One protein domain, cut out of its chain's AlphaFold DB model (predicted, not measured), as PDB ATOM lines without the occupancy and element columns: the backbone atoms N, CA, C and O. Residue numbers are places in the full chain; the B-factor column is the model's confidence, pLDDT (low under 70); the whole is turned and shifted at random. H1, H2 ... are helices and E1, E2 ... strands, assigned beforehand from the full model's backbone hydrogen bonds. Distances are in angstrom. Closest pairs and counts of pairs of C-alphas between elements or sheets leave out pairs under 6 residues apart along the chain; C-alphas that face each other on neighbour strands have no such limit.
ATOM      1  N   ALA A 326     112.196 117.458 111.571       98.44
ATOM      2  CA  ALA A 326     112.415 116.956 110.225       98.44
ATOM      3  C   ALA A 326     112.039 118.025 109.204       98.44
ATOM      4  O   ALA A 326     110.982 118.635 109.301       98.44
ATOM      5  N   GLY A 327     112.879 118.258 108.205       98.00
ATOM      6  CA  GLY A 327     112.577 119.278 107.215       98.00
ATOM      7  C   GLY A 327     113.636 119.443 106.151       98.00
ATOM      8  O   GLY A 327     114.656 118.753 106.143       98.00
ATOM      9  N   GLY A 328     113.371 120.380 105.251       98.19
ATOM     10  CA  GLY A 328     114.289 120.765 104.195       98.19
ATOM     11  C   GLY A 328     114.291 122.267 103.969       98.19
ATOM     12  O   GLY A 328     113.300 122.954 104.228       98.19
ATOM     13  N   MET A 329     115.425 122.774 103.496       98.25
ATOM     14  CA  MET A 329     115.627 124.193 103.227       98.25
ATOM     15  C   MET A 329     116.393 124.393 101.920       98.25
ATOM     16  O   MET A 329     117.211 123.556 101.530       98.25
ATOM     17  N   ASN A 330     116.107 125.505 101.253       98.38
ATOM     18  CA  ASN A 330     116.810 125.987 100.073       98.38
ATOM     19  C   ASN A 330     117.851 127.043 100.463       98.38
ATOM     20  O   ASN A 330     117.768 127.663 101.526       98.38
ATOM     21  N   ALA A 331     118.816 127.298  99.581       97.50
ATOM     22  CA  ALA A 331     119.898 128.253  99.828       97.50
ATOM     23  C   ALA A 331     119.409 129.694 100.102       97.50
ATOM     24  O   ALA A 331     120.103 130.473 100.770       97.50
ATOM     25  N   ASP A 332     118.213 130.046  99.613       96.81
ATOM     26  CA  ASP A 332     117.563 131.341  99.841       96.81
ATOM     27  C   ASP A 332     116.880 131.471 101.216       96.81
ATOM     28  O   ASP A 332     116.415 132.556 101.552       96.81
ATOM     29  N   GLY A 333     116.873 130.410 102.032       96.62
ATOM     30  CA  GLY A 333     116.248 130.385 103.358       96.62
ATOM     31  C   GLY A 333     114.791 129.925 103.366       96.62
ATOM     32  O   GLY A 333     114.242 129.687 104.442       96.62
ATOM     33  N   THR A 334     114.170 129.746 102.198       98.19
ATOM     34  CA  THR A 334     112.828 129.163 102.105       98.19
ATOM     35  C   THR A 334     112.876 127.659 102.355       98.19
ATOM     36  O   THR A 334     113.861 126.983 102.056       98.19
ATOM     37  N   GLY A 335     111.803 127.099 102.902       97.56
ATOM     38  CA  GLY A 335     111.742 125.673 103.194       97.56
ATOM     39  C   GLY A 335     110.566 125.309 104.083       97.56
ATOM     40  O   GLY A 335     109.684 126.134 104.333       97.56
ATOM     41  N   LEU A 336     110.584 124.071 104.570       98.25
ATOM     42  CA  LEU A 336     109.590 123.537 105.491       98.25
ATOM     43  C   LEU A 336     110.278 122.729 106.594       98.25
ATOM     44  O   LEU A 336     111.001 121.773 106.307       98.25
ATOM     45  N   LEU A 337     110.026 123.105 107.847       98.19
ATOM     46  CA  LEU A 337     110.451 122.388 109.045       98.19
ATOM     47  C   LEU A 337     109.230 121.872 109.804       98.19
ATOM     48  O   LEU A 337     108.429 122.658 110.302       98.19
ATOM     49  N   CYS A 338     109.120 120.557 109.943       98.31
ATOM     50  CA  CYS A 338     108.200 119.904 110.862       98.31
ATOM     51  C   CYS A 338     108.909 119.696 112.206       98.31
ATOM     52  O   CYS A 338     109.959 119.057 112.268       98.31
ATOM     53  N   VAL A 339     108.350 120.226 113.288       98.12
ATOM     54  CA  VAL A 339     108.968 120.211 114.622       98.12
ATOM     55  C   VAL A 339     107.996 119.607 115.621       98.12
ATOM     56  O   VAL A 339     106.800 119.886 115.557       98.12
ATOM     57  N   ALA A 340     108.486 118.790 116.556       98.00
ATOM     58  CA  ALA A 340     107.651 118.317 117.657       98.00
ATOM     59  C   ALA A 340     107.036 119.516 118.396       98.00
ATOM     60  O   ALA A 340     107.760 120.436 118.791       98.00
ATOM     61  N   ARG A 341     105.708 119.516 118.568       97.94
ATOM     62  CA  ARG A 341     104.952 120.623 119.169       97.94
ATOM     63  C   ARG A 341     105.565 121.027 120.504       97.94
ATOM     64  O   ARG A 341     105.623 120.222 121.429       97.94
ATOM     65  N   THR A 342     106.030 122.268 120.587       97.56
ATOM     66  CA  THR A 342     106.836 122.750 121.711       97.56
ATOM     67  C   THR A 342     106.581 124.243 121.902       97.56
ATOM     68  O   THR A 342     106.862 125.022 120.991       97.56
ATOM     69  N   PRO A 343     106.093 124.692 123.074       96.62
ATOM     70  CA  PRO A 343     105.826 126.108 123.307       96.62
ATOM     71  C   PRO A 343     107.037 127.001 122.985       96.62
ATOM     72  O   PRO A 343     108.139 126.765 123.477       96.62
ATOM     73  N   GLY A 344     106.830 128.034 122.162       96.50
ATOM     74  CA  GLY A 344     107.857 129.020 121.801       96.50
ATOM     75  C   GLY A 344     108.843 128.593 120.703       96.50
ATOM     76  O   GLY A 344     109.727 129.374 120.348       96.50
ATOM     77  N   ILE A 345     108.738 127.368 120.171       97.44
ATOM     78  CA  ILE A 345     109.733 126.834 119.227       97.44
ATOM     79  C   ILE A 345     109.680 127.513 117.857       97.44
ATOM     80  O   ILE A 345     110.719 127.738 117.235       97.44
ATOM     81  N   VAL A 346     108.483 127.893 117.401       97.62
ATOM     82  CA  VAL A 346     108.282 128.582 116.119       97.62
ATOM     83  C   VAL A 346     108.933 129.960 116.165       97.62
ATOM     84  O   VAL A 346     109.671 130.331 115.253       97.62
ATOM     85  N   GLU A 347     108.726 130.701 117.254       96.25
ATOM     86  CA  GLU A 347     109.348 132.004 117.471       96.25
ATOM     87  C   GLU A 347     110.867 131.893 117.592       96.25
ATOM     88  O   GLU A 347     111.572 132.776 117.108       96.25
ATOM     89  N   ALA A 348     111.381 130.832 118.223       95.69
ATOM     90  CA  ALA A 348     112.817 130.585 118.302       95.69
ATOM     91  C   ALA A 348     113.425 130.403 116.901       95.69
ATOM     92  O   ALA A 348     114.390 131.089 116.565       95.69
ATOM     93  N   ILE A 349     112.824 129.552 116.061       97.25
ATOM     94  CA  ILE A 349     113.281 129.291 114.686       97.25
ATOM     95  C   ILE A 349     113.194 130.552 113.817       97.25
ATOM     96  O   ILE A 349     114.162 130.915 113.143       97.25
ATOM     97  N   ALA A 350     112.069 131.269 113.874       95.38
ATOM     98  CA  ALA A 350     111.823 132.449 113.046       95.38
ATOM     99  C   ALA A 350     112.828 133.593 113.283       95.38
ATOM    100  O   ALA A 350     113.018 134.430 112.403       95.38
ATOM    101  N   ARG A 351     113.499 133.637 114.446       93.50
ATOM    102  CA  ARG A 351     114.553 134.632 114.724       93.50
ATOM    103  C   ARG A 351     115.789 134.464 113.846       93.50
ATOM    104  O   ARG A 351     116.481 135.451 113.618       93.50
ATOM    105  N   VAL A 352     116.069 133.245 113.387       94.00
ATOM    106  CA  VAL A 352     117.285 132.929 112.620       94.00
ATOM    107  C   VAL A 352     116.959 132.615 111.162       94.00
ATOM    108  O   VAL A 352     117.713 132.988 110.266       94.00
ATOM    109  N   THR A 353     115.808 131.994 110.907       95.94
ATOM    110  CA  THR A 353     115.342 131.643 109.558       95.94
ATOM    111  C   THR A 353     113.902 132.134 109.356       95.94
ATOM    112  O   THR A 353     112.971 131.336 109.426       95.94
ATOM    113  N   PRO A 354     113.676 133.445 109.143       96.25
ATOM    114  CA  PRO A 354     112.328 134.025 109.090       96.25
ATOM    115  C   PRO A 354     111.502 133.593 107.868       96.25
ATOM    116  O   PRO A 354     110.276 133.661 107.911       96.25
ATOM    117  N   ASP A 355     112.162 133.152 106.795       97.25
ATOM    118  CA  ASP A 355     111.516 132.761 105.536       97.25
ATOM    119  C   ASP A 355     111.171 131.261 105.467       97.25
ATOM    120  O   ASP A 355     110.539 130.808 104.507       97.25
ATOM    121  N   VAL A 356     111.556 130.474 106.481       97.44
ATOM    122  CA  VAL A 356     111.191 129.057 106.559       97.44
ATOM    123  C   VAL A 356     109.768 128.912 107.090       97.44
ATOM    124  O   VAL A 356     109.370 129.567 108.054       97.44
ATOM    125  N   THR A 357     108.988 128.017 106.490       97.94
ATOM    126  CA  THR A 357     107.702 127.621 107.070       97.94
ATOM    127  C   THR A 357     107.955 126.602 108.177       97.94
ATOM    128  O   THR A 357     108.690 125.638 107.970       97.94
ATOM    129  N   VAL A 358     107.347 126.802 109.346       98.06
ATOM    130  CA  VAL A 358     107.448 125.876 110.482       98.06
ATOM    131  C   VAL A 358     106.074 125.289 110.775       98.06
ATOM    132  O   VAL A 358     105.110 126.027 110.978       98.06
ATOM    133  N   GLU A 359     105.992 123.964 110.818       97.56
ATOM    134  CA  GLU A 359     104.795 123.209 111.172       97.56
ATOM    135  C   GLU A 359     105.035 122.416 112.457       97.56
ATOM    136  O   GLU A 359     105.933 121.581 112.542       97.56
ATOM    137  N   GLU A 360     104.212 122.657 113.472       97.88
ATOM    138  CA  GLU A 360     104.251 121.868 114.700       97.88
ATOM    139  C   GLU A 360     103.428 120.585 114.564       97.88
ATOM    140  O   GLU A 360     102.219 120.628 114.299       97.88
ATOM    141  N   VAL A 361     104.064 119.450 114.840       97.44
ATOM    142  CA  VAL A 361     103.453 118.120 114.782       97.44
ATOM    143  C   VAL A 361     103.400 117.478 116.163       97.44
ATOM    144  O   VAL A 361     104.308 117.629 116.979       97.44
ATOM    145  N   ASP A 362     102.325 116.744 116.434       96.94
ATOM    146  CA  ASP A 362     102.203 115.965 117.662       96.94
ATOM    147  C   ASP A 362     103.006 114.666 117.522       96.94
ATOM    148  O   ASP A 362     102.785 113.882 116.597       96.94
ATOM    149  N   VAL A 363     103.949 114.449 118.438       95.94
ATOM    150  CA  VAL A 363     104.844 113.288 118.447       95.94
ATOM    151  C   VAL A 363     104.680 112.556 119.770       95.94
ATOM    152  O   VAL A 363     104.720 113.173 120.833       95.94
ATOM    153  N   VAL A 364     104.508 111.236 119.716       96.06
ATOM    154  CA  VAL A 364     104.522 110.398 120.920       96.06
ATOM    155  C   VAL A 364     105.944 110.377 121.480       96.06
ATOM    156  O   VAL A 364     106.886 109.995 120.785       96.06
ATOM    157  N   GLY A 365     106.113 110.803 122.729       95.06
ATOM    158  CA  GLY A 365     107.428 110.875 123.349       95.06
ATOM    159  C   GLY A 365     107.462 111.710 124.626       95.06
ATOM    160  O   GLY A 365     106.412 112.104 125.141       95.06
ATOM    161  N   PRO A 366     108.670 111.947 125.160       95.06
ATOM    162  CA  PRO A 366     108.866 112.752 126.358       95.06
ATOM    163  C   PRO A 366     108.531 114.234 126.133       95.06
ATOM    164  O   PRO A 366     108.466 114.687 124.986       95.06
ATOM    165  N   PRO A 367     108.355 115.012 127.219       95.38
ATOM    166  CA  PRO A 367     108.161 116.454 127.116       95.38
ATOM    167  C   PRO A 367     109.334 117.125 126.393       95.38
ATOM    168  O   PRO A 367     110.475 116.662 126.454       95.38
ATOM    169  N   THR A 368     109.059 118.247 125.737       97.19
ATOM    170  CA  THR A 368     110.033 119.072 125.015       97.19
ATOM    171  C   THR A 368     110.053 120.491 125.565       97.19
ATOM    172  O   THR A 368     109.069 120.954 126.134       97.19
ATOM    173  N   SER A 369     111.165 121.204 125.378       97.19
ATOM    174  CA  SER A 369     111.237 122.631 125.708       97.19
ATOM    175  C   SER A 369     112.106 123.388 124.708       97.19
ATOM    176  O   SER A 369     113.203 122.944 124.360       97.19
ATOM    177  N   ALA A 370     111.627 124.558 124.277       96.25
ATOM    178  CA  ALA A 370     112.390 125.498 123.458       96.25
ATOM    179  C   ALA A 370     113.476 126.231 124.265       96.25
ATOM    180  O   ALA A 370     114.346 126.878 123.689       96.25
ATOM    181  N   ALA A 371     113.441 126.127 125.599       94.62
ATOM    182  CA  ALA A 371     114.448 126.721 126.465       94.62
ATOM    183  C   ALA A 371     115.745 125.901 126.504       94.62
ATOM    184  O   ALA A 371     116.779 126.410 126.940       94.62
ATOM    185  N   ILE A 372     115.706 124.640 126.049       96.75
ATOM    186  CA  ILE A 372     116.917 123.839 125.881       96.75
ATOM    187  C   ILE A 372     117.858 124.576 124.937       96.75
ATOM    188  O   ILE A 372     117.447 125.040 123.876       96.75
ATOM    189  N   ARG A 373     119.127 124.678 125.339       95.81
ATOM    190  CA  ARG A 373     120.172 125.437 124.646       95.81
ATOM    191  C   ARG A 373     120.100 125.232 123.135       95.81
ATOM    192  O   ARG A 373     120.314 124.119 122.671       95.81
ATOM    193  N   GLY A 374     119.822 126.270 122.357       96.38
ATOM    194  CA  GLY A 374     119.791 126.162 120.897       96.38
ATOM    195  C   GLY A 374     118.599 125.405 120.287       96.38
ATOM    196  O   GLY A 374     118.632 125.142 119.092       96.38
ATOM    197  N   ALA A 375     117.592 124.972 121.050       97.31
ATOM    198  CA  ALA A 375     116.499 124.142 120.531       97.31
ATOM    199  C   ALA A 375     115.734 124.831 119.388       97.31
ATOM    200  O   ALA A 375     115.242 125.951 119.535       97.31
ATOM    201  N   GLY A 376     115.625 124.150 118.245       97.56
ATOM    202  CA  GLY A 376     114.890 124.629 117.077       97.56
ATOM    203  C   GLY A 376     115.742 125.489 116.161       97.56
ATOM    204  O   GLY A 376     115.975 125.142 115.003       97.56
ATOM    205  N   TRP A 377     116.191 126.634 116.670       97.81
ATOM    206  CA  TRP A 377     116.888 127.613 115.840       97.81
ATOM    207  C   TRP A 377     118.277 127.139 115.407       97.81
ATOM    208  O   TRP A 377     118.707 127.483 114.308       97.81
ATOM    209  N   LEU A 378     118.967 126.335 116.227       98.38
ATOM    210  CA  LEU A 378     120.281 125.795 115.877       98.38
ATOM    211  C   LEU A 378     120.161 124.840 114.692       98.38
ATOM    212  O   LEU A 378     120.898 124.979 113.723       98.38
ATOM    213  N   GLU A 379     119.219 123.898 114.741       98.44
ATOM    214  CA  GLU A 379     118.966 122.962 113.646       98.44
ATOM    215  C   GLU A 379     118.577 123.698 112.363       98.44
ATOM    216  O   GLU A 379     119.076 123.359 111.292       98.44
ATOM    217  N   ALA A 380     117.741 124.736 112.466       98.31
ATOM    218  CA  ALA A 380     117.364 125.567 111.326       98.31
ATOM    219  C   ALA A 380     118.571 126.309 110.723       98.31
ATOM    220  O   ALA A 380     118.744 126.318 109.503       98.31
ATOM    221  N   ALA A 381     119.442 126.880 111.561       98.31
ATOM    222  CA  ALA A 381     120.662 127.554 111.122       98.31
ATOM    223  C   ALA A 381     121.647 126.588 110.448       98.31
ATOM    224  O   ALA A 381     122.215 126.898 109.401       98.31
ATOM    225  N   VAL A 382     121.819 125.397 111.025       98.56
ATOM    226  CA  VAL A 382     122.670 124.341 110.469       98.56
ATOM    227  C   VAL A 382     122.117 123.839 109.133       98.56
ATOM    228  O   VAL A 382     122.882 123.658 108.183       98.56
ATOM    229  N   LEU A 383     120.796 123.676 109.020       98.31
ATOM    230  CA  LEU A 383     120.136 123.308 107.769       98.31
ATOM    231  C   LEU A 383     120.321 124.368 106.679       98.31
ATOM    232  O   LEU A 383     120.618 124.015 105.539       98.31
ATOM    233  N   LEU A 384     120.222 125.653 107.028       98.50
ATOM    234  CA  LEU A 384     120.485 126.756 106.103       98.50
ATOM    235  C   LEU A 384     121.938 126.770 105.614       98.50
ATOM    236  O   LEU A 384     122.193 126.941 104.422       98.50
ATOM    237  N   ALA A 385     122.897 126.576 106.522       98.44
ATOM    238  CA  ALA A 385     124.310 126.466 106.175       98.44
ATOM    239  C   ALA A 385     124.561 125.296 105.205       98.44
ATOM    240  O   ALA A 385     125.216 125.458 104.175       98.44
ATOM    241  N   ALA A 386     123.966 124.131 105.477       98.12
ATOM    242  CA  ALA A 386     124.058 122.979 104.586       98.12
ATOM    243  C   ALA A 386     123.431 123.240 103.209       98.12
ATOM    244  O   ALA A 386     124.053 122.922 102.198       98.12
ATOM    245  N   ALA A 387     122.257 123.879 103.153       98.31
ATOM    246  CA  ALA A 387     121.598 124.254 101.899       98.31
ATOM    247  C   ALA A 387     122.453 125.212 101.049       98.31
ATOM    248  O   ALA A 387     122.426 125.158  99.822       98.31
ATOM    249  N   ARG A 388     123.251 126.070 101.694       98.19
ATOM    250  CA  ARG A 388     124.209 126.971 101.030       98.19
ATOM    251  C   ARG A 388     125.537 126.298 100.674       98.19
ATOM    252  O   ARG A 388     126.302 126.855  99.890       98.19
ATOM    253  N   GLY A 389     125.817 125.120 101.232       97.88
ATOM    254  CA  GLY A 389     127.084 124.408 101.065       97.88
ATOM    255  C   GLY A 389     128.264 125.027 101.826       97.88
ATOM    256  O   GLY A 389     129.408 124.661 101.567       97.88
ATOM    257  N   GLU A 390     128.010 125.955 102.753       97.69
ATOM    258  CA  GLU A 390     129.033 126.618 103.565       97.69
ATOM    259  C   GLU A 390     128.484 127.016 104.942       97.69
ATOM    260  O   GLU A 390     127.307 127.336 105.085       97.69
ATOM    261  N   VAL A 391     129.346 127.030 105.966       98.38
ATOM    262  CA  VAL A 391     128.949 127.417 107.336       98.38
ATOM    263  C   VAL A 391     128.571 128.898 107.409       98.38
ATOM    264  O   VAL A 391     127.575 129.256 108.034       98.38
ATOM    265  N   GLY A 392     129.361 129.765 106.765       97.12
ATOM    266  CA  GLY A 392     129.226 131.216 106.898       97.12
ATOM    267  C   GLY A 392     129.397 131.694 108.346       97.12
ATOM    268  O   GLY A 392     129.967 130.993 109.181       97.12
ATOM    269  N   TRP A 393     128.920 132.904 108.639       97.94
ATOM    270  CA  TRP A 393     128.768 133.394 110.013       97.94
ATOM    271  C   TRP A 393     127.347 133.097 110.490       97.94
ATOM    272  O   TRP A 393     126.385 133.552 109.871       97.94
ATOM    273  N   ILE A 394     127.224 132.348 111.584       98.19
ATOM    274  CA  ILE A 394     125.946 132.052 112.233       98.19
ATOM    275  C   ILE A 394     125.791 132.989 113.426       98.19
ATOM    276  O   ILE A 394     126.645 133.001 114.312       98.19
ATOM    277  N   ALA A 395     124.709 133.764 113.433       95.88
ATOM    278  CA  ALA A 395     124.340 134.635 114.541       95.88
ATOM    279  C   ALA A 395     123.342 133.926 115.461       95.88
ATOM    280  O   ALA A 395     122.346 133.375 114.987       95.88
ATOM    281  N   GLU A 396     123.595 133.952 116.766       94.06
ATOM    282  CA  GLU A 396     122.624 133.510 117.764       94.06
ATOM    283  C   GLU A 396     121.661 134.661 118.141       94.06
ATOM    284  O   GLU A 396     121.985 135.835 117.918       94.06
ATOM    285  N   PRO A 397     120.457 134.371 118.673       90.50
ATOM    286  CA  PRO A 397     119.404 135.368 118.888       90.50
ATOM    287  C   PRO A 397     119.754 136.614 119.728       90.50
ATOM    288  O   PRO A 397     119.037 137.611 119.620       90.50
ATOM    289  N   THR A 398     120.788 136.582 120.574       88.12
ATOM    290  CA  THR A 398     121.240 137.721 121.397       88.12
ATOM    291  C   THR A 398     122.352 138.558 120.749       88.12
ATOM    292  O   THR A 398     122.668 139.639 121.246       88.12
ATOM    293  N   GLY A 399     122.860 138.142 119.582       92.19
ATOM    294  CA  GLY A 399     123.753 138.920 118.720       92.19
ATOM    295  C   GLY A 399     125.209 138.448 118.656       92.19
ATOM    296  O   GLY A 399     125.998 139.076 117.935       92.19
ATOM    297  N   GLY A 400     125.578 137.385 119.375       97.00
ATOM    298  CA  GLY A 400     126.864 136.720 119.185       97.00
ATOM    299  C   GLY A 400     126.931 136.012 117.836       97.00
ATOM    300  O   GLY A 400     125.924 135.537 117.314       97.00
ATOM    301  N   GLU A 401     128.120 135.950 117.245       98.06
ATOM    302  CA  GLU A 401     128.330 135.325 115.940       98.06
ATOM    303  C   GLU A 401     129.508 134.363 115.993       98.06
ATOM    304  O   GLU A 401     130.530 134.655 116.617       98.06
ATOM    305  N   ALA A 402     129.412 133.246 115.281       98.75
ATOM    306  CA  ALA A 402     130.534 132.341 115.113       98.75
ATOM    307  C   ALA A 402     130.579 131.732 113.715       98.75
ATOM    308  O   ALA A 402     129.568 131.603 113.023       98.75
ATOM    309  N   THR A 403     131.773 131.318 113.319       98.88
ATOM    310  CA  THR A 403     132.002 130.436 112.177       98.88
ATOM    311  C   THR A 403     132.954 129.328 112.597       98.88
ATOM    312  O   THR A 403     133.725 129.488 113.547       98.88
ATOM    313  N   ALA A 404     132.893 128.190 111.915       98.81
ATOM    314  CA  ALA A 404     133.760 127.063 112.205       98.81
ATOM    315  C   ALA A 404     134.136 126.305 110.934       98.81
ATOM    316  O   ALA A 404     133.422 126.337 109.930       98.81
ATOM    317  N   LEU A 405     135.252 125.590 111.000       98.44
ATOM    318  CA  LEU A 405     135.695 124.669 109.962       98.44
ATOM    319  C   LEU A 405     136.317 123.426 110.600       98.44
ATOM    320  O   LEU A 405     136.975 123.513 111.637       98.44
ATOM    321  N   VAL A 406     136.131 122.274 109.955       98.56
ATOM    322  CA  VAL A 406     136.808 121.026 110.323       98.56
ATOM    323  C   VAL A 406     137.996 120.836 109.383       98.56
ATOM    324  O   VAL A 406     137.824 120.719 108.169       98.56
ATOM    325  N   ALA A 407     139.205 120.843 109.933       98.06
ATOM    326  CA  ALA A 407     140.436 120.610 109.195       98.06
ATOM    327  C   ALA A 407     140.578 119.135 108.783       98.06
ATOM    328  O   ALA A 407     139.905 118.241 109.296       98.06
ATOM    329  N   ALA A 408     141.500 118.861 107.855       96.38
ATOM    330  CA  ALA A 408     141.718 117.514 107.322       96.38
ATOM    331  C   ALA A 408     142.204 116.495 108.373       96.38
ATOM    332  O   ALA A 408     142.022 115.294 108.184       96.38
ATOM    333  N   ASP A 409     142.826 116.956 109.460       96.44
ATOM    334  CA  ASP A 409     143.259 116.126 110.591       96.44
ATOM    335  C   ASP A 409     142.171 115.947 111.669       96.44
ATOM    336  O   ASP A 409     142.391 115.244 112.653       96.44
ATOM    337  N   GLY A 410     140.994 116.549 111.468       96.44
ATOM    338  CA  GLY A 410     139.869 116.523 112.398       96.44
ATOM    339  C   GLY A 410     139.833 117.682 113.395       96.44
ATOM    340  O   GLY A 410     138.861 117.768 114.143       96.44
ATOM    341  N   THR A 411     140.831 118.574 113.406       98.56
ATOM    342  CA  THR A 411     140.828 119.775 114.258       98.56
ATOM    343  C   THR A 411     139.653 120.684 113.899       98.56
ATOM    344  O   THR A 411     139.373 120.924 112.725       98.56
ATOM    345  N   ILE A 412     138.955 121.197 114.910       98.81
ATOM    346  CA  ILE A 412     137.844 122.135 114.743       98.81
ATOM    347  C   ILE A 412     138.371 123.536 115.040       98.81
ATOM    348  O   ILE A 412     138.662 123.849 116.194       98.81
ATOM    349  N   HIS A 413     138.472 124.386 114.020       98.81
ATOM    350  CA  HIS A 413     138.808 125.795 114.219       98.81
ATOM    351  C   HIS A 413     137.525 126.614 114.271       98.81
ATOM    352  O   HIS A 413     136.663 126.482 113.401       98.81
ATOM    353  N   VAL A 414     137.410 127.466 115.282       98.88
ATOM    354  CA  VAL A 414     136.244 128.305 115.543       98.88
ATOM    355  C   VAL A 414     136.699 129.750 115.626       98.88
ATOM    356  O   VAL A 414     137.649 130.051 116.340       98.88
ATOM    357  N   GLN A 415     135.987 130.654 114.964       98.81
ATOM    358  CA  GLN A 415     136.105 132.087 115.222       98.81
ATOM    359  C   GLN A 415     134.802 132.591 115.827       98.81
ATOM    360  O   GLN A 415     133.727 132.232 115.348       98.81
ATOM    361  N   VAL A 416     134.891 133.423 116.862       98.69
ATOM    362  CA  VAL A 416     133.724 133.931 117.594       98.69
ATOM    363  C   VAL A 416     133.818 135.441 117.801       98.69
ATOM    364  O   VAL A 416     134.880 135.967 118.131       98.69
ATOM    365  N   ARG A 417     132.696 136.141 117.613       98.31
ATOM    366  CA  ARG A 417     132.488 137.548 117.977       98.31
ATOM    367  C   ARG A 417     131.393 137.618 119.026       98.31
ATOM    368  O   ARG A 417     130.248 137.268 118.742       98.31
ATOM    369  N   ALA A 418     131.740 138.074 120.220       97.25
ATOM    370  CA  ALA A 418     130.824 138.060 121.352       97.25
ATOM    371  C   ALA A 418     130.920 139.332 122.211       97.25
ATOM    372  O   ALA A 418     130.754 139.267 123.431       97.25
ATOM    373  N   GLY A 419     131.210 140.470 121.566       96.62
ATOM    374  CA  GLY A 419     131.484 141.739 122.239       96.62
ATOM    375  C   GLY A 419     132.739 141.694 123.112       96.62
ATOM    376  O   GLY A 419     133.636 140.878 122.889       96.62
ATOM    377  N   ASP A 420     132.774 142.557 124.127       96.25
ATOM    378  CA  ASP A 420     133.799 142.541 125.174       96.25
ATOM    379  C   ASP A 420     133.897 141.137 125.814       96.25
ATOM    380  O   ASP A 420     132.889 140.610 126.304       96.25
ATOM    381  N   PRO A 421     135.079 140.487 125.817       96.00
ATOM    382  CA  PRO A 421     135.236 139.176 126.429       96.00
ATOM    383  C   PRO A 421     134.923 139.179 127.930       96.00
ATOM    384  O   PRO A 421     134.436 138.156 128.416       96.00
ATOM    385  N   LEU A 422     135.157 140.297 128.635       96.56
ATOM    386  CA  LEU A 422     135.208 140.442 130.101       96.56
ATOM    387  C   LEU A 422     136.295 139.573 130.760       96.56
ATOM    388  O   LEU A 422     137.172 140.091 131.446       96.56
ATOM    389  N   ASP A 423     136.274 138.268 130.498       97.25
ATOM    390  CA  ASP A 423     137.307 137.298 130.851       97.25
ATOM    391  C   ASP A 423     137.477 136.292 129.701       97.25
ATOM    392  O   ASP A 423     136.598 135.475 129.405       97.25
ATOM    393  N   GLU A 424     138.617 136.366 129.011       96.56
ATOM    394  CA  GLU A 424     138.859 135.575 127.798       96.56
ATOM    395  C   GLU A 424     138.994 134.072 128.093       96.56
ATOM    396  O   GLU A 424     138.543 133.250 127.294       96.56
ATOM    397  N   THR A 425     139.552 133.697 129.251       97.62
ATOM    398  CA  THR A 425     139.657 132.296 129.690       97.62
ATOM    399  C   THR A 425     138.275 131.663 129.832       97.62
ATOM    400  O   THR A 425     138.023 130.575 129.304       97.62
ATOM    401  N   THR A 426     137.353 132.358 130.497       97.75
ATOM    402  CA  THR A 426     135.972 131.908 130.685       97.75
ATOM    403  C   THR A 426     135.255 131.800 129.346       97.75
ATOM    404  O   THR A 426     134.694 130.743 129.052       97.75
ATOM    405  N   LEU A 427     135.332 132.829 128.493       98.06
ATOM    406  CA  LEU A 427     134.732 132.784 127.156       98.06
ATOM    407  C   LEU A 427     135.256 131.593 126.335       98.06
ATOM    408  O   LEU A 427     134.470 130.803 125.814       98.06
ATOM    409  N   ARG A 428     136.579 131.409 126.259       98.44
ATOM    410  CA  ARG A 428     137.193 130.293 125.518       98.44
ATOM    411  C   ARG A 428     136.745 128.935 126.047       98.44
ATOM    412  O   ARG A 428     136.441 128.050 125.245       98.44
ATOM    413  N   SER A 429     136.658 128.769 127.367       98.12
ATOM    414  CA  SER A 429     136.154 127.533 127.976       98.12
ATOM    415  C   SER A 429     134.707 127.253 127.561       98.12
ATOM    416  O   SER A 429     134.399 126.148 127.107       98.12
ATOM    417  N   TYR A 430     133.827 128.253 127.637       98.38
ATOM    418  CA  TYR A 430     132.424 128.121 127.240       98.38
ATOM    419  C   TYR A 430     132.252 127.823 125.746       98.38
ATOM    420  O   TYR A 430     131.470 126.941 125.382       98.38
ATOM    421  N   CYS A 431     133.024 128.481 124.876       98.75
ATOM    422  CA  CYS A 431     133.056 128.181 123.444       98.75
ATOM    423  C   CYS A 431     133.568 126.761 123.157       98.75
ATOM    424  O   CYS A 431     132.979 126.062 122.337       98.75
ATOM    425  N   THR A 432     134.607 126.295 123.856       98.81
ATOM    426  CA  THR A 432     135.115 124.913 123.720       98.81
ATOM    427  C   THR A 432     134.044 123.898 124.132       98.81
ATOM    428  O   THR A 432     133.788 122.919 123.432       98.81
ATOM    429  N   GLY A 433     133.355 124.170 125.240       98.38
ATOM    430  CA  GLY A 433     132.201 123.405 125.697       98.38
ATOM    431  C   GLY A 433     131.069 123.316 124.683       98.38
ATOM    432  O   GLY A 433     130.544 122.240 124.406       98.38
ATOM    433  N   ALA A 434     130.703 124.453 124.103       98.62
ATOM    434  CA  ALA A 434     129.677 124.528 123.077       98.62
ATOM    435  C   ALA A 434     130.065 123.804 121.784       98.62
ATOM    436  O   ALA A 434     129.246 123.085 121.219       98.62
ATOM    437  N   ALA A 435     131.317 123.938 121.345       98.88
ATOM    438  CA  ALA A 435     131.848 123.201 120.206       98.88
ATOM    439  C   ALA A 435     131.759 121.682 120.433       98.88
ATOM    440  O   ALA A 435     131.307 120.944 119.558       98.88
ATOM    441  N   HIS A 436     132.105 121.217 121.637       98.44
ATOM    442  CA  HIS A 436     131.959 119.818 122.045       98.44
ATOM    443  C   HIS A 436     130.501 119.335 122.005       98.44
ATOM    444  O   HIS A 436     130.240 118.253 121.479       98.44
ATOM    445  N   MET A 437     129.544 120.145 122.475       98.56
ATOM    446  CA  MET A 437     128.112 119.824 122.369       98.56
ATOM    447  C   MET A 437     127.618 119.813 120.917       98.56
ATOM    448  O   MET A 437     126.821 118.952 120.566       98.56
ATOM    449  N   GLY A 438     128.074 120.742 120.070       98.44
ATOM    450  CA  GLY A 438     127.711 120.789 118.649       98.44
ATOM    451  C   GLY A 438     128.209 119.557 117.893       98.44
ATOM    452  O   GLY A 438     127.451 118.929 117.156       98.44
ATOM    453  N   LEU A 439     129.455 119.148 118.155       98.44
ATOM    454  CA  LEU A 439     130.027 117.896 117.659       98.44
ATOM    455  C   LEU A 439     129.195 116.682 118.099       98.44
ATOM    456  O   LEU A 439     128.849 115.843 117.268       98.44
ATOM    457  N   GLY A 440     128.881 116.587 119.393       98.00
ATOM    458  CA  GLY A 440     128.108 115.479 119.949       98.00
ATOM    459  C   GLY A 440     126.684 115.417 119.403       98.00
ATOM    460  O   GLY A 440     126.242 114.343 119.004       98.00
ATOM    461  N   LEU A 441     125.992 116.555 119.302       98.06
ATOM    462  CA  LEU A 441     124.633 116.644 118.761       98.06
ATOM    463  C   LEU A 441     124.541 116.076 117.340       98.06
ATOM    464  O   LEU A 441     123.613 115.332 117.033       98.06
ATOM    465  N   VAL A 442     125.518 116.399 116.490       98.25
ATOM    466  CA  VAL A 442     125.563 115.889 115.116       98.25
ATOM    467  C   VAL A 442     125.968 114.427 115.086       98.25
ATOM    468  O   VAL A 442     125.380 113.654 114.337       98.25
ATOM    469  N   ARG A 443     126.987 114.033 115.856       97.50
ATOM    470  CA  ARG A 443     127.638 112.739 115.647       97.50
ATOM    471  C   ARG A 443     127.155 111.615 116.522       97.50
ATOM    472  O   ARG A 443     127.293 110.500 116.060       97.50
ATOM    473  N   SER A 444     126.663 111.830 117.734       96.56
ATOM    474  CA  SER A 444     126.486 110.713 118.677       96.56
ATOM    475  C   SER A 444     125.325 110.851 119.655       96.56
ATOM    476  O   SER A 444     124.855 109.840 120.184       96.56
ATOM    477  N   GLU A 445     124.856 112.064 119.933       96.88
ATOM    478  CA  GLU A 445     123.923 112.298 121.029       96.88
ATOM    479  C   GLU A 445     122.482 111.958 120.669       96.88
ATOM    480  O   GLU A 445     121.853 112.577 119.814       96.88
ATOM    481  N   SER A 446     121.936 110.970 121.371       95.50
ATOM    482  CA  SER A 446     120.563 110.510 121.196       95.50
ATOM    483  C   SER A 446     120.098 109.709 122.406       95.50
ATOM    484  O   SER A 446     120.909 109.211 123.193       95.50
ATOM    485  N   ILE A 447     118.784 109.554 122.539       95.44
ATOM    486  CA  ILE A 447     118.165 108.568 123.424       95.44
ATOM    487  C   ILE A 447     117.169 107.715 122.644       95.44
ATOM    488  O   ILE A 447     116.422 108.210 121.803       95.44
ATOM    489  N   ALA A 448     117.144 106.418 122.936       94.75
ATOM    490  CA  ALA A 448     116.130 105.524 122.404       94.75
ATOM    491  C   ALA A 448     114.772 105.792 123.075       94.75
ATOM    492  O   ALA A 448     114.623 105.578 124.282       94.75
ATOM    493  N   VAL A 449     113.793 106.220 122.277       95.69
ATOM    494  CA  VAL A 449     112.397 106.421 122.683       95.69
ATOM    495  C   VAL A 449     111.513 105.544 121.815       95.69
ATOM    496  O   VAL A 449     111.607 105.592 120.589       95.69
ATOM    497  N   ASP A 450     110.674 104.737 122.451       94.56
ATOM    498  CA  ASP A 450     109.728 103.885 121.749       94.56
ATOM    499  C   ASP A 450     108.676 104.739 121.011       94.56
ATOM    500  O   ASP A 450     108.011 105.561 121.644       94.56
ATOM    501  N   PRO A 451     108.508 104.579 119.687       93.44
ATOM    502  CA  PRO A 451     107.619 105.428 118.898       93.44
ATOM    503  C   PRO A 451     106.130 105.151 119.146       93.44
ATOM    504  O   PRO A 451     105.299 105.987 118.797       93.44
ATOM    505  N   GLU A 452     105.770 103.996 119.715       92.94
ATOM    506  CA  GLU A 452     104.377 103.645 119.999       92.94
ATOM    507  C   GLU A 452     103.954 104.104 121.394       92.94
ATOM    508  O   GLU A 452     102.837 104.590 121.577       92.94
ATOM    509  N   THR A 453     104.832 103.941 122.388       94.38
ATOM    510  CA  THR A 453     104.502 104.219 123.797       94.38
ATOM    511  C   THR A 453     105.059 105.541 124.310       94.38
ATOM    512  O   THR A 453     104.563 106.061 125.309       94.38
ATOM    513  N   GLY A 454     106.093 106.083 123.662       93.94
ATOM    514  CA  GLY A 454     106.859 107.232 124.144       93.94
ATOM    515  C   GLY A 454     107.814 106.890 125.287       93.94
ATOM    516  O   GLY A 454     108.417 107.791 125.873       93.94
ATOM    517  N   GLU A 455     107.963 105.606 125.637       93.75
ATOM    518  CA  GLU A 455     108.844 105.188 126.721       93.75
ATOM    519  C   GLU A 455     110.317 105.395 126.351       93.75
ATOM    520  O   GLU A 455     110.803 104.933 125.318       93.75
ATOM    521  N   ILE A 456     111.061 106.051 127.244       94.94
ATOM    522  CA  ILE A 456     112.512 106.186 127.120       94.94
ATOM    523  C   ILE A 456     113.196 104.913 127.621       94.94
ATOM    524  O   ILE A 456     113.055 104.527 128.785       94.94
ATOM    525  N   HIS A 457     114.006 104.302 126.761       93.38
ATOM    526  CA  HIS A 457     114.742 103.076 127.061       93.38
ATOM    527  C   HIS A 457     116.202 103.313 127.470       93.38
ATOM    528  O   HIS A 457     116.789 102.475 128.156       93.38
ATOM    529  N   ASP A 458     116.792 104.445 127.086       94.31
ATOM    530  CA  ASP A 458     118.139 104.839 127.499       94.31
ATOM    531  C   ASP A 458     118.089 105.699 128.764       94.31
ATOM    532  O   ASP A 458     117.847 106.898 128.709       94.31
ATOM    533  N   LEU A 459     118.343 105.087 129.924       94.00
ATOM    534  CA  LEU A 459     118.208 105.741 131.238       94.00
ATOM    535  C   LEU A 459     119.544 105.967 131.955       94.00
ATOM    536  O   LEU A 459     119.587 106.372 133.121       94.00
ATOM    537  N   THR A 460     120.652 105.653 131.288       93.25
ATOM    538  CA  THR A 460     121.984 105.747 131.882       93.25
ATOM    539  C   THR A 460     122.765 106.891 131.278       93.25
ATOM    540  O   THR A 460     122.739 107.095 130.073       93.25
ATOM    541  N   ILE A 461     123.520 107.623 132.085       93.44
ATOM    542  CA  ILE A 461     124.128 108.862 131.592       93.44
ATOM    543  C   ILE A 461     125.106 108.641 130.418       93.44
ATOM    544  O   ILE A 461     125.246 109.496 129.552       93.44
ATOM    545  N   ARG A 462     125.737 107.459 130.335       93.75
ATOM    546  CA  ARG A 462     126.620 107.093 129.214       93.75
ATOM    547  C   ARG A 462     125.892 106.647 127.952       93.75
ATOM    548  O   ARG A 462     126.535 106.579 126.910       93.75
ATOM    549  N   SER A 463     124.604 106.306 128.020       94.25
ATOM    550  CA  SER A 463     123.846 105.947 126.816       94.25
ATOM    551  C   SER A 463     123.459 107.158 125.972       94.25
ATOM    552  O   SER A 463     123.095 106.963 124.824       94.25
ATOM    553  N   PHE A 464     123.604 108.384 126.488       95.38
ATOM    554  CA  PHE A 464     123.218 109.609 125.774       95.38
ATOM    555  C   PHE A 464     124.207 110.034 124.685       95.38
ATOM    556  O   PHE A 464     123.947 111.006 123.993       95.38
ATOM    557  N   GLY A 465     125.355 109.360 124.561       95.38
ATOM    558  CA  GLY A 465     126.316 109.629 123.489       95.38
ATOM    559  C   GLY A 465     127.177 110.883 123.669       95.38
ATOM    560  O   GLY A 465     127.776 111.332 122.698       95.38
ATOM    561  N   VAL A 466     127.287 111.441 124.883       96.94
ATOM    562  CA  VAL A 466     128.188 112.578 125.161       96.94
ATOM    563  C   VAL A 466     129.638 112.194 124.836       96.94
ATOM    564  O   VAL A 466     130.150 111.193 125.350       96.94
ATOM    565  N   VAL A 467     130.309 113.003 124.011       97.12
ATOM    566  CA  VAL A 467     131.659 112.716 123.496       97.12
ATOM    567  C   VAL A 467     132.678 112.621 124.644       97.12
ATOM    568  O   VAL A 467     132.745 113.481 125.533       97.12
ATOM    569  N   ARG A 468     133.471 111.543 124.655       97.19
ATOM    570  CA  ARG A 468     134.451 111.241 125.715       97.19
ATOM    571  C   ARG A 468     135.725 112.063 125.520       97.19
ATOM    572  O   ARG A 468     136.075 112.376 124.393       97.19
ATOM    573  N   ALA A 469     136.486 112.281 126.594       96.81
ATOM    574  CA  ALA A 469     137.749 113.029 126.549       96.81
ATOM    575  C   ALA A 469     138.734 112.544 125.468       96.81
ATOM    576  O   ALA A 469     139.400 113.357 124.846       96.81
ATOM    577  N   VAL A 470     138.813 111.229 125.239       97.19
ATOM    578  CA  VAL A 470     139.711 110.629 124.235       97.19
ATOM    579  C   VAL A 470     139.185 110.710 122.799       97.19
ATOM    580  O   VAL A 470     139.953 110.482 121.872       97.19
ATOM    581  N   ASP A 471     137.891 110.986 122.617       96.50
ATOM    582  CA  ASP A 471     137.265 111.115 121.295       96.50
ATOM    583  C   ASP A 471     137.042 112.578 120.902       96.50
ATOM    584  O   ASP A 471     136.670 112.856 119.762       96.50
ATOM    585  N   THR A 472     137.217 113.517 121.838       96.88
ATOM    586  CA  THR A 472     137.125 114.942 121.537       96.88
ATOM    587  C   THR A 472     138.324 115.342 120.677       96.88
ATOM    588  O   THR A 472     139.461 115.182 121.130       96.88
ATOM    589  N   PRO A 473     138.109 115.856 119.453       97.31
ATOM    590  CA  PRO A 473     139.193 116.389 118.642       97.31
ATOM    591  C   PRO A 473     139.758 117.658 119.281       97.31
ATOM    592  O   PRO A 473     139.150 118.246 120.174       97.31
ATOM    593  N   THR A 474     140.897 118.128 118.785       98.19
ATOM    594  CA  THR A 474     141.373 119.468 119.132       98.19
ATOM    595  C   THR A 474     140.359 120.510 118.657       98.19
ATOM    596  O   THR A 474     139.969 120.519 117.490       98.19
ATOM    597  N   ILE A 475     139.943 121.388 119.563       98.62
ATOM    598  CA  ILE A 475     139.099 122.550 119.295       98.62
ATOM    599  C   ILE A 475     139.943 123.796 119.551       98.62
ATOM    600  O   ILE A 475     140.431 124.011 120.662       98.62
ATOM    601  N   GLU A 476     140.114 124.618 118.523       98.62
ATOM    602  CA  GLU A 476     140.828 125.887 118.592       98.62
ATOM    603  C   GLU A 476     139.825 127.031 118.501       98.62
ATOM    604  O   GLU A 476     139.129 127.185 117.499       98.62
ATOM    605  N   ILE A 477     139.749 127.836 119.558       98.69
ATOM    606  CA  ILE A 477     138.890 129.020 119.600       98.69
ATOM    607  C   ILE A 477     139.727 130.246 119.233       98.69
ATOM    608  O   ILE A 477     140.811 130.441 119.774       98.69
ATOM    609  N   ASP A 478     139.222 131.101 118.361       98.44
ATOM    610  CA  ASP A 478     139.767 132.421 118.054       98.44
ATOM    611  C   ASP A 478     138.718 133.473 118.432       98.44
ATOM    612  O   ASP A 478     137.673 133.601 117.787       98.44
ATOM    613  N   VAL A 479     138.958 134.178 119.542       98.12
ATOM    614  CA  VAL A 479     138.078 135.249 120.018       98.12
ATOM    615  C   VAL A 479     138.449 136.522 119.273       98.12
ATOM    616  O   VAL A 479     139.509 137.105 119.498       98.12
ATOM    617  N   LEU A 480     137.571 136.956 118.375       97.69
ATOM    618  CA  LEU A 480     137.792 138.157 117.586       97.69
ATOM    619  C   LEU A 480     137.410 139.402 118.386       97.69
ATOM    620  O   LEU A 480     136.368 139.439 119.038       97.69
ATOM    621  N   ALA A 481     138.238 140.441 118.277       91.25
ATOM    622  CA  ALA A 481     137.965 141.731 118.895       91.25
ATOM    623  C   ALA A 481     136.646 142.327 118.380       91.25
ATOM    624  O   ALA A 481     136.395 142.377 117.171       91.25
ATOM    625  N   ASP A 482     135.829 142.804 119.312       88.00
ATOM    626  CA  ASP A 482     134.499 143.339 119.059       88.00
ATOM    627  C   ASP A 482     134.192 144.418 120.106       88.00
ATOM    628  O   ASP A 482     134.247 144.162 121.304       88.00
ATOM    629  N   GLU A 483     133.909 145.644 119.661       89.06
ATOM    630  CA  GLU A 483     133.662 146.791 120.553       89.06
ATOM    631  C   GLU A 483     132.229 146.811 121.118       89.06
ATOM    632  O   GLU A 483     131.870 147.706 121.889       89.06
ATOM    633  N   ARG A 484     131.377 145.858 120.717       94.62
ATOM    634  CA  ARG A 484     130.013 145.727 121.239       94.62
ATOM    635  C   ARG A 484     130.020 145.297 122.716       94.62
ATOM    636  O   ARG A 484     130.974 144.671 123.176       94.62
ATOM    637  N   PRO A 485     128.939 145.579 123.466       96.12
ATOM    638  CA  PRO A 485     128.735 144.973 124.778       96.12
ATOM    639  C   PRO A 485     128.821 143.445 124.709       96.12
ATOM    640  O   PRO A 485     128.465 142.856 123.688       96.12
ATOM    641  N   ALA A 486     129.262 142.827 125.803       97.38
ATOM    642  CA  ALA A 486     129.333 141.378 125.923       97.38
ATOM    643  C   ALA A 486     127.963 140.728 125.648       97.38
ATOM    644  O   ALA A 486     126.946 141.132 126.216       97.38
ATOM    645  N   VAL A 487     127.957 139.719 124.778       97.50
ATOM    646  CA  VAL A 487     126.785 138.904 124.403       97.50
ATOM    647  C   VAL A 487     127.165 137.423 124.407       97.50
ATOM    648  O   VAL A 487     128.351 137.091 124.471       97.50
ATOM    649  N   ASN A 488     126.176 136.528 124.349       96.94
ATOM    650  CA  ASN A 488     126.425 135.088 124.340       96.94
ATOM    651  C   ASN A 488     127.159 134.680 123.055       96.94
ATOM    652  O   ASN A 488     126.640 134.842 121.957       96.94
ATOM    653  N   GLY A 489     128.380 134.162 123.181       97.38
ATOM    654  CA  GLY A 489     129.150 133.681 122.030       97.38
ATOM    655  C   GLY A 489     129.035 132.176 121.825       97.38
ATOM    656  O   GLY A 489     129.133 131.675 120.703       97.38
ATOM    657  N   SER A 490     128.862 131.428 122.910       97.69
ATOM    658  CA  SER A 490     128.998 129.981 122.888       97.69
ATOM    659  C   SER A 490     127.818 129.289 122.198       97.69
ATOM    660  O   SER A 490     128.032 128.281 121.532       97.69
ATOM    661  N   ASP A 491     126.605 129.842 122.220       97.81
ATOM    662  CA  ASP A 491     125.477 129.283 121.459       97.81
ATOM    663  C   ASP A 491     125.694 129.378 119.941       97.81
ATOM    664  O   ASP A 491     125.455 128.402 119.221       97.81
ATOM    665  N   ALA A 492     126.242 130.498 119.457       98.38
ATOM    666  CA  ALA A 492     126.651 130.634 118.061       98.38
ATOM    667  C   ALA A 492     127.748 129.618 117.703       98.38
ATOM    668  O   ALA A 492     127.693 128.996 116.639       98.38
ATOM    669  N   VAL A 493     128.715 129.387 118.604       98.88
ATOM    670  CA  VAL A 493     129.758 128.363 118.417       98.88
ATOM    671  C   VAL A 493     129.164 126.961 118.313       98.88
ATOM    672  O   VAL A 493     129.568 126.204 117.430       98.88
ATOM    673  N   MET A 494     128.192 126.607 119.161       98.75
ATOM    674  CA  MET A 494     127.527 125.302 119.090       98.75
ATOM    675  C   MET A 494     126.901 125.077 117.706       98.75
ATOM    676  O   MET A 494     127.092 124.015 117.113       98.75
ATOM    677  N   ALA A 495     126.204 126.087 117.174       98.69
ATOM    678  CA  ALA A 495     125.577 126.031 115.856       98.69
ATOM    679  C   ALA A 495     126.603 125.973 114.713       98.69
ATOM    680  O   ALA A 495     126.489 125.132 113.822       98.69
ATOM    681  N   ALA A 496     127.638 126.818 114.757       98.88
ATOM    682  CA  ALA A 496     128.689 126.851 113.743       98.88
ATOM    683  C   ALA A 496     129.456 125.525 113.669       98.88
ATOM    684  O   ALA A 496     129.705 125.013 112.577       98.88
ATOM    685  N   VAL A 497     129.787 124.932 114.819       98.88
ATOM    686  CA  VAL A 497     130.477 123.638 114.870       98.88
ATOM    687  C   VAL A 497     129.567 122.506 114.409       98.88
ATOM    688  O   VAL A 497     130.022 121.666 113.636       98.88
ATOM    689  N   ALA A 498     128.289 122.499 114.795       98.81
ATOM    690  CA  ALA A 498     127.333 121.523 114.273       98.81
ATOM    691  C   ALA A 498     127.234 121.599 112.734       98.81
ATOM    692  O   ALA A 498     127.319 120.574 112.058       98.81
ATOM    693  N   ALA A 499     127.160 122.804 112.160       98.81
ATOM    694  CA  ALA A 499     127.158 122.992 110.709       98.81
ATOM    695  C   ALA A 499     128.457 122.503 110.053       98.81
ATOM    696  O   ALA A 499     128.410 121.756 109.075       98.81
ATOM    697  N   ALA A 500     129.616 122.876 110.605       98.81
ATOM    698  CA  ALA A 500     130.922 122.492 110.075       98.81
ATOM    699  C   ALA A 500     131.133 120.971 110.095       98.81
ATOM    700  O   ALA A 500     131.587 120.394 109.107       98.81
ATOM    701  N   VAL A 501     130.778 120.320 111.205       98.56
ATOM    702  CA  VAL A 501     130.875 118.865 111.371       98.56
ATOM    703  C   VAL A 501     129.924 118.150 110.419       98.56
ATOM    704  O   VAL A 501     130.334 117.207 109.748       98.56
ATOM    705  N   TRP A 502     128.677 118.607 110.312       98.50
ATOM    706  CA  TRP A 502     127.700 117.963 109.441       98.50
ATOM    707  C   TRP A 502     128.058 118.094 107.955       98.50
ATOM    708  O   TRP A 502     127.947 117.118 107.212       98.50
ATOM    709  N   LEU A 503     128.563 119.259 107.531       98.38
ATOM    710  CA  LEU A 503     129.123 119.463 106.190       98.38
ATOM    711  C   LEU A 503     130.330 118.549 105.934       98.38
ATOM    712  O   LEU A 503     130.404 117.915 104.880       98.38
ATOM    713  N   ALA A 504     131.251 118.435 106.898       97.62
ATOM    714  CA  ALA A 504     132.417 117.555 106.794       97.62
ATOM    715  C   ALA A 504     132.032 116.066 106.699       97.62
ATOM    716  O   ALA A 504     132.700 115.304 105.999       97.62
ATOM    717  N   ASP A 505     130.929 115.667 107.338       96.75
ATOM    718  CA  ASP A 505     130.373 114.310 107.279       96.75
ATOM    719  C   ASP A 505     129.573 114.043 105.980       96.75
ATOM    720  O   ASP A 505     129.052 112.943 105.785       96.75
ATOM    721  N   GLY A 506     129.474 115.021 105.068       97.25
ATOM    722  CA  GLY A 506     128.761 114.888 103.792       97.25
ATOM    723  C   GLY A 506     127.246 115.072 103.900       97.25
ATOM    724  O   GLY A 506     126.501 114.517 103.090       97.25
ATOM    725  N   THR A 507     126.789 115.816 104.911       97.44
ATOM    726  CA  THR A 507     125.380 116.147 105.174       97.44
ATOM    727  C   THR A 507     124.418 114.944 105.170       97.44
ATOM    728  O   THR A 507     123.447 114.942 104.409       97.44
ATOM    729  N   PRO A 508     124.638 113.884 105.983       97.19
ATOM    730  CA  PRO A 508     123.678 112.787 106.084       97.19
ATOM    731  C   PRO A 508     122.303 113.282 106.533       97.19
ATOM    732  O   PRO A 508     122.201 114.164 107.381       97.19
ATOM    733  N   THR A 509     121.236 112.669 106.025       96.44
ATOM    734  CA  THR A 509     119.859 113.137 106.254       96.44
ATOM    735  C   THR A 509     119.370 112.981 107.694       96.44
ATOM    736  O   THR A 509     118.298 113.481 108.014       96.44
ATOM    737  N   ALA A 510     120.085 112.241 108.543       96.19
ATOM    738  CA  ALA A 510     119.677 111.949 109.909       96.19
ATOM    739  C   ALA A 510     120.810 112.213 110.904       96.19
ATOM    740  O   ALA A 510     121.962 111.857 110.643       96.19
ATOM    741  N   TRP A 511     120.457 112.792 112.052       96.56
ATOM    742  CA  TRP A 511     121.311 112.865 113.234       96.56
ATOM    743  C   TRP A 511     120.829 111.889 114.321       96.56
ATOM    744  O   TRP A 511     119.614 111.753 114.515       96.56
ATOM    745  N   PRO A 512     121.755 111.257 115.067       96.19
ATOM    746  CA  PRO A 512     123.211 111.388 114.941       96.19
ATOM    747  C   PRO A 512     123.786 110.690 113.689       96.19
ATOM    748  O   PRO A 512     123.231 109.702 113.214       96.19
TER     749      PRO A 512
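AT A GLANCE: This is residues 326 to 512 of the 515 residues of the protein "2Fe-2S ferredoxin-type domain-containing protein" of Acidimicrobiaceae bacterium (UniProt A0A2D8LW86). Two small three-stranded sheets stand at opposite ends of the domain with helices between them: H3 and H5 cover the inward face of E4 E5 E6, H1 and H2 cover the inward face of E1 E2 E3, and H2 and H5 pack on each other in the middle. A long loop, residues 444 to 460, leads from H3 to the small helix H4, far from the middle. The 187 printed residues run E1 E2 H1 E3 H2 E4 E5 H3 H4 E6 H5, five named helices and six named strands; both sheets are mixed, with orders E4 E5 E6 and E1 E2 E3. The class is mixed, helices and strands, with 90 residues in named elements, under half. The whole is compact, with a radius of gyration of the C-alphas of 16.4 A and spans of 50 by 39 by 30 A.

IN THESE COORDINATES: One sheet holds E4, residues 401 to 406, 17.5 A long, E5, residues 412 to 417, 16.6 A, and E6, residues 475 to 479. H3, residues 424 to 443, is 28.2 A long, and H5, residues 490 to 504, 20.6 A, ends with C-alpha 504 at (132.417, 117.555, 106.794). The other sheet holds E1, residues 326 to 329, beginning with C-alpha 326 at (112.415, 116.956, 110.225), E2, residues 335 to 340, and E3, residues 356 to 361. H1 is residues 345 to 350, H2 residues 377 to 388, 16.5 A, and H4 residues 461 to 464.

HOW THE PARTS SIT: E4 and E5 form an antiparallel hairpin, with N 403 and O 415 3.0 A apart; E5 and E6 are parallel, with N 414 and O 476 at 2.8 A. H3 and H5 lie on the same face, two layers, at heights over the sheet of 9.2 A and 6.4 A. They touch at a steep tilt of 40 degrees, the closest C-alphas being those of Gly 438 and Ala 498, 4.5 A. H5 touches H2 at a steep tilt of 38 degrees, the C-alphas of Val 382 and Ala 499 being closest at 4.7 A. H2 is on the sheet E1 E2 E3 at 8.9 A, on the same face as H1. E1 and E2 form an antiparallel hairpin, N 328 to O 336 2.9 A; E2 and E3 are parallel, N 337 to O 357 2.9 A. E2, H1, E3 and E5, H3 H4, E6 are strand-helix-strand units, parallel neighbour strands joined through helices, with right-handed crossovers. H4 touches no helix. Every O i to N i+4 pair is within hydrogen-bond range in H1, H2, H3 and H5; H4 is too short for one.

THE WHOLE: The two farthest C-alphas, those of Glu 452 and Glu 483, are 52.1 A apart. The printed part has no cut. The links E3 to H2, H2 to E4 and H3 to H4 are long. Mean pLDDT of the printed part is 96.9, and no printed residue is under 70.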